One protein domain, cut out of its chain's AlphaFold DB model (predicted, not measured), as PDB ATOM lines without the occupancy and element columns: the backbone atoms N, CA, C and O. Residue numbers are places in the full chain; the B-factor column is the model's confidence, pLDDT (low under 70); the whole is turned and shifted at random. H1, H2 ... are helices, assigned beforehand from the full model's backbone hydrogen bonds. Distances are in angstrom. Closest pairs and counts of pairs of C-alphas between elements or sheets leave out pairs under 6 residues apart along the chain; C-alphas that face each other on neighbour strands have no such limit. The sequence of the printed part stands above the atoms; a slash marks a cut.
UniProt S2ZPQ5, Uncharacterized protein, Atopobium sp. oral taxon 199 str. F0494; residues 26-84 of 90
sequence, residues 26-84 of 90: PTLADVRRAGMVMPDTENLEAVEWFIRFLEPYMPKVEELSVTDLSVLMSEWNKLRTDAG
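This is residues 26 to 84 of the 90 residues of an uncharacterized protein of Atopobium sp. oral taxon 199 str. F0494 (UniProt S2ZPQ5). A long helix, H3, makes one side of this small domain, and the shorter H2 crosses it almost at a right angle with few contacts between the two. The short H1 packs on another side of H2, away from H3, and the last residues, 78 to 84, stick out past the body. The printed part has 59 residues with three named helices, in the order H1, H2, H3 along the chain, and no named strand: the class is all helix. The whole is compact, with a radius of gyration of the C-alphas of 11.1 A, and spans 28 by 24 by 21 A.

Start with the longest helix, H3, residues 66 to 82. Find C-alpha 66 at (38.705, 21.922, -5.195); from there the helix runs 24.3 A to C-alpha 82 at (52.168, 3.584, -13.648). Go back to H2, residues 44 to 54, which covers 15.5 A from its first to its last C-alpha; z falls from -0.153 at C-alpha 44 to -15.606 at C-alpha 54. Earlier still is H1, residues 28 to 34, which begins with C-alpha 28 at (62.005, 21.886, -17.846) and is 10.0 A long from first to last C-alpha.

Look first at Met 73 in H3 and Phe 50 in H2: their C-alphas, 7.5 A apart, are the closest of these two helices. H3 and H2 are close but not clearly touching, with 1 pair of C-alphas within 8 A. Their lines are about perpendicular, at 77 degrees. On H2, move on to Arg 52, whose C-alpha is 5.0 A from that of Ala 34, the closest pair between H2 and H1. H1 and H2 touch, with 8 pairs of C-alphas within 8 A. They stand at a steep tilt of 52 degrees and run opposite ways. H1 and H3 are apart. In the backbones of H1, H2 and H3, every O i to N i+4 pair is within hydrogen-bond range.

The two C-alphas farthest apart are those of Glu 63 and Gly 84, at 30.8 A, while the first and last printed C-alphas, those of Pro 26 and Gly 84, are 13.5 A apart. The printed part has no cut. Between H2 and H3 you will find a long link of 11 residues, 55 to 65; the link from H1 to H2, residues 35 to 43, is short. Residues 78 to 84, of which 78 to 82 belong to H3, stand free. In the B-factor column the mean pLDDT of the printed part is 81.0, and the model's confidence is low, under 70, at residues 36 to 43 and at residue 84.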
ATOM      1  N   PRO A  26      56.514  16.423 -16.366       84.12
ATOM      2  CA  PRO A  26      56.741  17.860 -16.461       84.12
ATOM      3  C   PRO A  26      57.997  18.178 -17.275       84.12
ATOM      4  O   PRO A  26      59.062  17.595 -17.069       84.12
ATOM      5  N   THR A  27      57.909  19.159 -18.172       84.25
ATOM      6  CA  THR A  27      59.077  19.647 -18.913       84.25
ATOM      7  C   THR A  27      59.941  20.573 -18.052       84.25
ATOM      8  O   THR A  27      59.503  21.122 -17.041       84.25
ATOM      9  N   LEU A  28      61.168  20.868 -18.497       81.25
ATOM     10  CA  LEU A  28      62.005  21.886 -17.846       81.25
ATOM     11  C   LEU A  28      61.336  23.275 -17.824       81.25
ATOM     12  O   LEU A  28      61.578  24.063 -16.910       81.25
ATOM     13  N   ALA A  29      60.506  23.588 -18.824       86.00
ATOM     14  CA  ALA A  29      59.737  24.829 -18.846       86.00
ATOM     15  C   ALA A  29      58.660  24.837 -17.753       86.00
ATOM     16  O   ALA A  29      58.449  25.869 -17.120       86.00
ATOM     17  N   ASP A  30      58.040  23.686 -17.494       86.50
ATOM     18  CA  ASP A  30      57.037  23.524 -16.446       86.50
ATOM     19  C   ASP A  30      57.650  23.672 -15.056       86.50
ATOM     20  O   ASP A  30      57.153  24.459 -14.258       86.50
ATOM     21  N   VAL A  31      58.797  23.034 -14.804       82.81
ATOM     22  CA  VAL A  31      59.535  23.180 -13.535       82.81
ATOM     23  C   VAL A  31      59.961  24.632 -13.299       82.81
ATOM     24  O   VAL A  31      59.867  25.142 -12.186       82.81
ATOM     25  N   ARG A  32      60.407  25.343 -14.341       83.38
ATOM     26  CA  ARG A  32      60.779  26.765 -14.224       83.38
ATOM     27  C   ARG A  32      59.581  27.674 -13.955       83.38
ATOM     28  O   ARG A  32      59.750  28.684 -13.282       83.38
ATOM     29  N   ARG A  33      58.406  27.341 -14.498       83.75
ATOM     30  CA  ARG A  33      57.174  28.126 -14.339       83.75
ATOM     31  C   ARG A  33      56.523  27.886 -12.981       83.75
ATOM     32  O   ARG A  33      56.203  28.837 -12.279       83.75
ATOM     33  N   ALA A  34      56.325  26.622 -12.628       81.25
ATOM     34  CA  ALA A  34      55.625  26.228 -11.415       81.25
ATOM     35  C   ALA A  34      56.524  26.312 -10.167       81.25
ATOM     36  O   ALA A  34      56.024  26.508  -9.061       81.25
ATOM     37  N   GLY A  35      57.847  26.258 -10.347       72.81
ATOM     38  CA  GLY A  35      58.834  26.190  -9.272       72.81
ATOM     39  C   GLY A  35      59.367  24.767  -9.078       72.81
ATOM     40  O   GLY A  35      58.812  23.795  -9.587       72.81
ATOM     41  N   MET A  36      60.478  24.639  -8.346       62.53
ATOM     42  CA  MET A  36      61.182  23.362  -8.132       62.53
ATOM     43  C   MET A  36      60.565  22.461  -7.054       62.53
ATOM     44  O   MET A  36      61.106  21.388  -6.794       62.53
ATOM     45  N   VAL A  37      59.461  22.872  -6.426       60.75
ATOM     46  CA  VAL A  37      58.769  22.043  -5.437       60.75
ATOM     47  C   VAL A  37      58.013  20.951  -6.188       60.75
ATOM     48  O   VAL A  37      56.851  21.104  -6.544       60.75
ATOM     49  N   MET A  38      58.712  19.861  -6.495       56.66
ATOM     50  CA  MET A  38      58.060  18.620  -6.892       56.66
ATOM     51  C   MET A  38      57.216  18.171  -5.695       56.66
ATOM     52  O   MET A  38      57.756  18.098  -4.591       56.66
ATOM     53  N   PRO A  39      55.906  17.956  -5.874       53.50
ATOM     54  CA  PRO A  39      54.984  17.815  -4.760       53.50
ATOM     55  C   PRO A  39      55.241  16.506  -4.009       53.50
ATOM     56  O   PRO A  39      54.781  15.451  -4.440       53.50
ATOM     57  N   ASP A  40      55.946  16.593  -2.882       53.88
ATOM     58  CA  ASP A  40      55.729  15.667  -1.776       53.88
ATOM     59  C   ASP A  40      54.416  16.065  -1.092       53.88
ATOM     60  O   ASP A  40      54.065  17.237  -0.935       53.88
ATOM     61  N   THR A  41      53.623  15.045  -0.825       54.38
ATOM     62  CA  THR A  41      52.177  15.067  -0.640       54.38
ATOM     63  C   THR A  41      51.681  15.950   0.518       54.38
ATOM     64  O   THR A  41      52.307  16.025   1.569       54.38
ATOM     65  N   GLU A  42      50.494  16.545   0.321       55.09
ATOM     66  CA  GLU A  42      49.615  17.204   1.319       55.09
ATOM     67  C   GLU A  42      49.862  18.680   1.691       55.09
ATOM     68  O   GLU A  42      49.157  19.209   2.550       55.09
ATOM     69  N   ASN A  43      50.774  19.399   1.028       67.75
ATOM     70  CA  ASN A  43      50.965  20.835   1.287       67.75
ATOM     71  C   ASN A  43      50.229  21.730   0.266       67.75
ATOM     72  O   ASN A  43      50.158  21.408  -0.919       67.75
ATOM     73  N   LEU A  44      49.726  22.891   0.703       71.31
ATOM     74  CA  LEU A  44      49.112  23.918  -0.153       71.31
ATOM     75  C   LEU A  44      50.034  24.299  -1.328       71.31
ATOM     76  O   LEU A  44      49.576  24.509  -2.446       71.31
ATOM     77  N   GLU A  45      51.347  24.286  -1.091       75.38
ATOM     78  CA  GLU A  45      52.385  24.533  -2.097       75.38
ATOM     79  C   GLU A  45      52.357  23.522  -3.257       75.38
ATOM     80  O   GLU A  45      52.583  23.897  -4.406       75.38
ATOM     81  N   ALA A  46      52.038  22.253  -2.986       76.62
ATOM     82  CA  ALA A  46      51.906  21.217  -4.011       76.62
ATOM     83  C   ALA A  46      50.691  21.472  -4.915       76.62
ATOM     84  O   ALA A  46      50.756  21.263  -6.128       76.62
ATOM     85  N   VAL A  47      49.595  21.954  -4.324       80.44
ATOM     86  CA  VAL A  47      48.375  22.325  -5.048       80.44
ATOM     87  C   VAL A  47      48.630  23.560  -5.912       80.44
ATOM     88  O   VAL A  47      48.313  23.550  -7.099       80.44
ATOM     89  N   GLU A  48      49.264  24.596  -5.360       84.75
ATOM     90  CA  GLU A  48      49.637  25.804  -6.107       84.75
ATOM     91  C   GLU A  48      50.602  25.501  -7.259       84.75
ATOM     92  O   GLU A  48      50.431  26.010  -8.370       84.75
ATOM     93  N   TRP A  49      51.591  24.637  -7.023       87.25
ATOM     94  CA  TRP A  49      52.489  24.157  -8.068       87.25
ATOM     95  C   TRP A  49      51.715  23.452  -9.184       87.25
ATOM     96  O   TRP A  49      51.920  23.745 -10.363       87.25
ATOM     97  N   PHE A  50      50.791  22.558  -8.822       88.12
ATOM     98  CA  PHE A  50      50.016  21.791  -9.791       88.12
ATOM     99  C   PHE A  50      49.094  22.689 -10.625       88.12
ATOM    100  O   PHE A  50      49.020  22.527 -11.840       88.12
ATOM    101  N   ILE A  51      48.476  23.707 -10.020       89.81
ATOM    102  CA  ILE A  51      47.692  24.716 -10.749       89.81
ATOM    103  C   ILE A  51      48.568  25.434 -11.787       89.81
ATOM    104  O   ILE A  51      48.214  25.467 -12.967       89.81
ATOM    105  N   ARG A  52      49.754  25.925 -11.393       90.12
ATOM    106  CA  ARG A  52      50.704  26.597 -12.309       90.12
ATOM    107  C   ARG A  52      51.223  25.681 -13.415       90.12
ATOM    108  O   ARG A  52      51.540  26.133 -14.517       90.12
ATOM    109  N   PHE A  53      51.349  24.391 -13.121       90.62
ATOM    110  CA  PHE A  53      51.694  23.376 -14.108       90.62
ATOM    111  C   PHE A  53      50.581  23.194 -15.153       90.62
ATOM    112  O   PHE A  53      50.886  23.044 -16.334       90.62
ATOM    113  N   LEU A  54      49.312  23.248 -14.743       91.50
ATOM    114  CA  LEU A  54      48.148  23.029 -15.606       91.50
ATOM    115  C   LEU A  54      47.767  24.229 -16.478       91.50
ATOM    116  O   LEU A  54      47.222  24.013 -17.557       91.50
ATOM    117  N   GLU A  55      48.057  25.463 -16.056       90.94
ATOM    118  CA  GLU A  55      47.756  26.704 -16.796       90.94
ATOM    119  C   GLU A  55      47.981  26.645 -18.326       90.94
ATOM    120  O   GLU A  55      47.098  27.067 -19.077       90.94
ATOM    121  N   PRO A  56      49.118  26.136 -18.849       90.44
ATOM    122  CA  PRO A  56      49.332  26.048 -20.296       90.44
ATOM    123  C   PRO A  56      48.508  24.952 -20.991       90.44
ATOM    124  O   PRO A  56      48.303  25.027 -22.203       90.44
ATOM    125  N   TYR A  57      48.063  23.929 -20.260       90.19
ATOM    126  CA  TYR A  57      47.394  22.745 -20.809       90.19
ATOM    127  C   TYR A  57      45.873  22.810 -20.663       90.19
ATOM    128  O   TYR A  57      45.153  22.202 -21.457       90.19
ATOM    129  N   MET A  58      45.381  23.571 -19.684       88.81
ATOM    130  CA  MET A  58      43.971  23.663 -19.342       88.81
ATOM    131  C   MET A  58      43.534  25.128 -19.195       88.81
ATOM    132  O   MET A  58      44.011  25.837 -18.308       88.81
ATOM    133  N   PRO A  59      42.601  25.609 -20.035       83.19
ATOM    134  CA  PRO A  59      42.057  26.949 -19.870       83.19
ATOM    135  C   PRO A  59      41.238  27.026 -18.579       83.19
ATOM    136  O   PRO A  59      40.474  26.109 -18.286       83.19
ATOM    137  N   LYS A  60      41.336  28.156 -17.865       84.62
ATOM    138  CA  LYS A  60      40.519  28.452 -16.673       84.62
ATOM    139  C   LYS A  60      40.664  27.407 -15.556       84.62
ATOM    140  O   LYS A  60      39.691  27.078 -14.890       84.62
ATOM    141  N   VAL A  61      41.879  26.905 -15.325       85.88
ATOM    142  CA  VAL A  61      42.156  25.964 -14.223       85.88
ATOM    143  C   VAL A  61      41.709  26.507 -12.854       85.88
ATOM    144  O   VAL A  61      41.230  25.748 -12.022       85.88
ATOM    145  N   GLU A  62      41.771  27.827 -12.649       84.75
ATOM    146  CA  GLU A  62      41.311  28.505 -11.426       84.75
ATOM    147  C   GLU A  62      39.786  28.436 -11.214       84.75
ATOM    148  O   GLU A  62      39.307  28.679 -10.110       84.75
ATOM    149  N   GLU A  63      39.012  28.115 -12.259       87.38
ATOM    150  CA  GLU A  63      37.555  27.944 -12.180       87.38
ATOM    151  C   GLU A  63      37.156  26.512 -11.774       87.38
ATOM    152  O   GLU A  63      35.974  26.256 -11.535       87.38
ATOM    153  N   LEU A  64      38.110  25.573 -11.693       85.56
ATOM    154  CA  LEU A  64      37.841  24.217 -11.219       85.56
ATOM    155  C   LEU A  64      37.468  24.216  -9.737       85.56
ATOM    156  O   LEU A  64      38.039  24.944  -8.922       85.56
ATOM    157  N   SER A  65      36.546  23.328  -9.361       88.38
ATOM    158  CA  SER A  65      36.288  23.087  -7.947       88.38
ATOM    159  C   SER A  65      37.498  22.416  -7.289       88.38
ATOM    160  O   SER A  65      38.255  21.683  -7.929       88.38
ATOM    161  N   VAL A  66      37.658  22.608  -5.976       85.44
ATOM    162  CA  VAL A  66      38.705  21.922  -5.195       85.44
ATOM    163  C   VAL A  66      38.597  20.397  -5.343       85.44
ATOM    164  O   VAL A  66      39.613  19.705  -5.399       85.44
ATOM    165  N   THR A  67      37.373  19.874  -5.460       87.69
ATOM    166  CA  THR A  67      37.109  18.451  -5.709       87.69
ATOM    167  C   THR A  67      37.650  18.012  -7.067       87.69
ATOM    168  O   THR A  67      38.382  17.026  -7.130       87.69
ATOM    169  N   ASP A  68      37.351  18.752  -8.138       88.94
ATOM    170  CA  ASP A  68      37.814  18.414  -9.492       88.94
ATOM    171  C   ASP A  68      39.338  18.483  -9.590       88.94
ATOM    172  O   ASP A  68      39.968  17.588 -10.152       88.94
ATOM    173  N   LEU A  69      39.947  19.502  -8.974       88.12
ATOM    174  CA  LEU A  69      41.400  19.641  -8.910       88.12
ATOM    175  C   LEU A  69      42.049  18.468  -8.161       88.12
ATOM    176  O   LEU A  69      43.067  17.938  -8.607       88.12
ATOM    177  N   SER A  70      41.443  18.025  -7.056       85.94
ATOM    178  CA  SER A  70      41.925  16.877  -6.276       85.94
ATOM    179  C   SER A  70      41.851  15.572  -7.073       85.94
ATOM    180  O   SER A  70      42.803  14.789  -7.062       85.94
ATOM    181  N   VAL A  71      40.752  15.348  -7.804       89.94
ATOM    182  CA  VAL A  71      40.594  14.189  -8.700       89.94
ATOM    183  C   VAL A  71      41.654  14.218  -9.799       89.94
ATOM    184  O   VAL A  71      42.330  13.216 -10.028       89.94
ATOM    185  N   LEU A  72      41.853  15.374 -10.434       90.19
ATOM    186  CA  LEU A  72      42.828  15.552 -11.507       90.19
ATOM    187  C   LEU A  72      44.260  15.281 -11.029       90.19
ATOM    188  O   LEU A  72      45.017  14.584 -11.702       90.19
ATOM    189  N   MET A  73      44.622  15.792  -9.851       88.69
ATOM    190  CA  MET A  73      45.937  15.579  -9.245       88.69
ATOM    191  C   MET A  73      46.166  14.111  -8.875       88.69
ATOM    192  O   MET A  73      47.260  13.584  -9.082       88.69
ATOM    193  N   SER A  74      45.139  13.437  -8.348       88.12
ATOM    194  CA  SER A  74      45.203  12.016  -7.996       88.12
ATOM    195  C   SER A  74      45.397  11.136  -9.234       88.12
ATOM    196  O   SER A  74      46.338  10.340  -9.276       88.12
ATOM    197  N   GLU A  75      44.580  11.333 -10.271       90.00
ATOM    198  CA  GLU A  75      44.681  10.566 -11.517       90.00
ATOM    199  C   GLU A  75      45.997  10.847 -12.249       90.00
ATOM    200  O   GLU A  75      46.648   9.917 -12.728       90.00
ATOM    201  N   TRP A  76      46.455  12.102 -12.271       89.94
ATOM    202  CA  TRP A  76      47.754  12.454 -12.844       89.94
ATOM    203  C   TRP A  76      48.911  11.758 -12.116       89.94
ATOM    204  O   TRP A  76      49.762  11.145 -12.762       89.94
ATOM    205  N   ASN A  77      48.926  11.782 -10.778       84.94
ATOM    206  CA  ASN A  77      49.963  11.117  -9.984       84.94
ATOM    207  C   ASN A  77      49.966   9.599 -10.185       84.94
ATOM    208  O   ASN A  77      51.032   8.997 -10.332       84.94
ATOM    209  N   LYS A  78      48.780   8.989 -10.220       85.81
ATOM    210  CA  LYS A  78      48.604   7.558 -10.470       85.81
ATOM    211  C   LYS A  78      49.158   7.162 -11.836       85.81
ATOM    212  O   LYS A  78      50.034   6.308 -11.910       85.81
ATOM    213  N   LEU A  79      48.725   7.835 -12.903       85.62
ATOM    214  CA  LEU A  79      49.195   7.543 -14.259       85.62
ATOM    215  C   LEU A  79      50.695   7.806 -14.426       85.62
ATOM    216  O   LEU A  79      51.376   7.051 -15.115       85.62
ATOM    217  N   ARG A  80      51.228   8.849 -13.780       81.00
ATOM    218  CA  ARG A  80      52.671   9.115 -13.748       81.00
ATOM    219  C   ARG A  80      53.438   7.966 -13.093       81.00
ATOM    220  O   ARG A  80      54.472   7.564 -13.617       81.00
ATOM    221  N   THR A  81      52.926   7.432 -11.985       79.88
ATOM    222  CA  THR A  81      53.523   6.289 -11.272       79.88
ATOM    223  C   THR A  81      53.494   5.031 -12.139       79.88
ATOM    224  O   THR A  81      54.523   4.386 -12.329       79.88
ATOM    225  N   ASP A  82      52.347   4.736 -12.756       78.06
ATOM    226  CA  ASP A  82      52.168   3.584 -13.648       78.06
ATOM    227  C   ASP A  82      53.062   3.665 -14.899       78.06
ATOM    228  O   ASP A  82      53.543   2.648 -15.401       78.06
ATOM    229  N   ALA A  83      53.333   4.879 -15.391       71.75
ATOM    230  CA  ALA A  83      54.242   5.130 -16.509       71.75
ATOM    231  C   ALA A  83      55.737   4.996 -16.142       71.75
ATOM    232  O   ALA A  83      56.594   5.201 -17.003       71.75
ATOM    233  N   GLY A  84      56.065   4.646 -14.893       64.88
ATOM    234  CA  GLY A  84      57.439   4.527 -14.402       64.88
ATOM    235  C   GLY A  84      58.058   5.853 -13.957       64.88
ATOM    236  O   GLY A  84      59.278   5.942 -13.814       64.88
TER     237      GLY A  84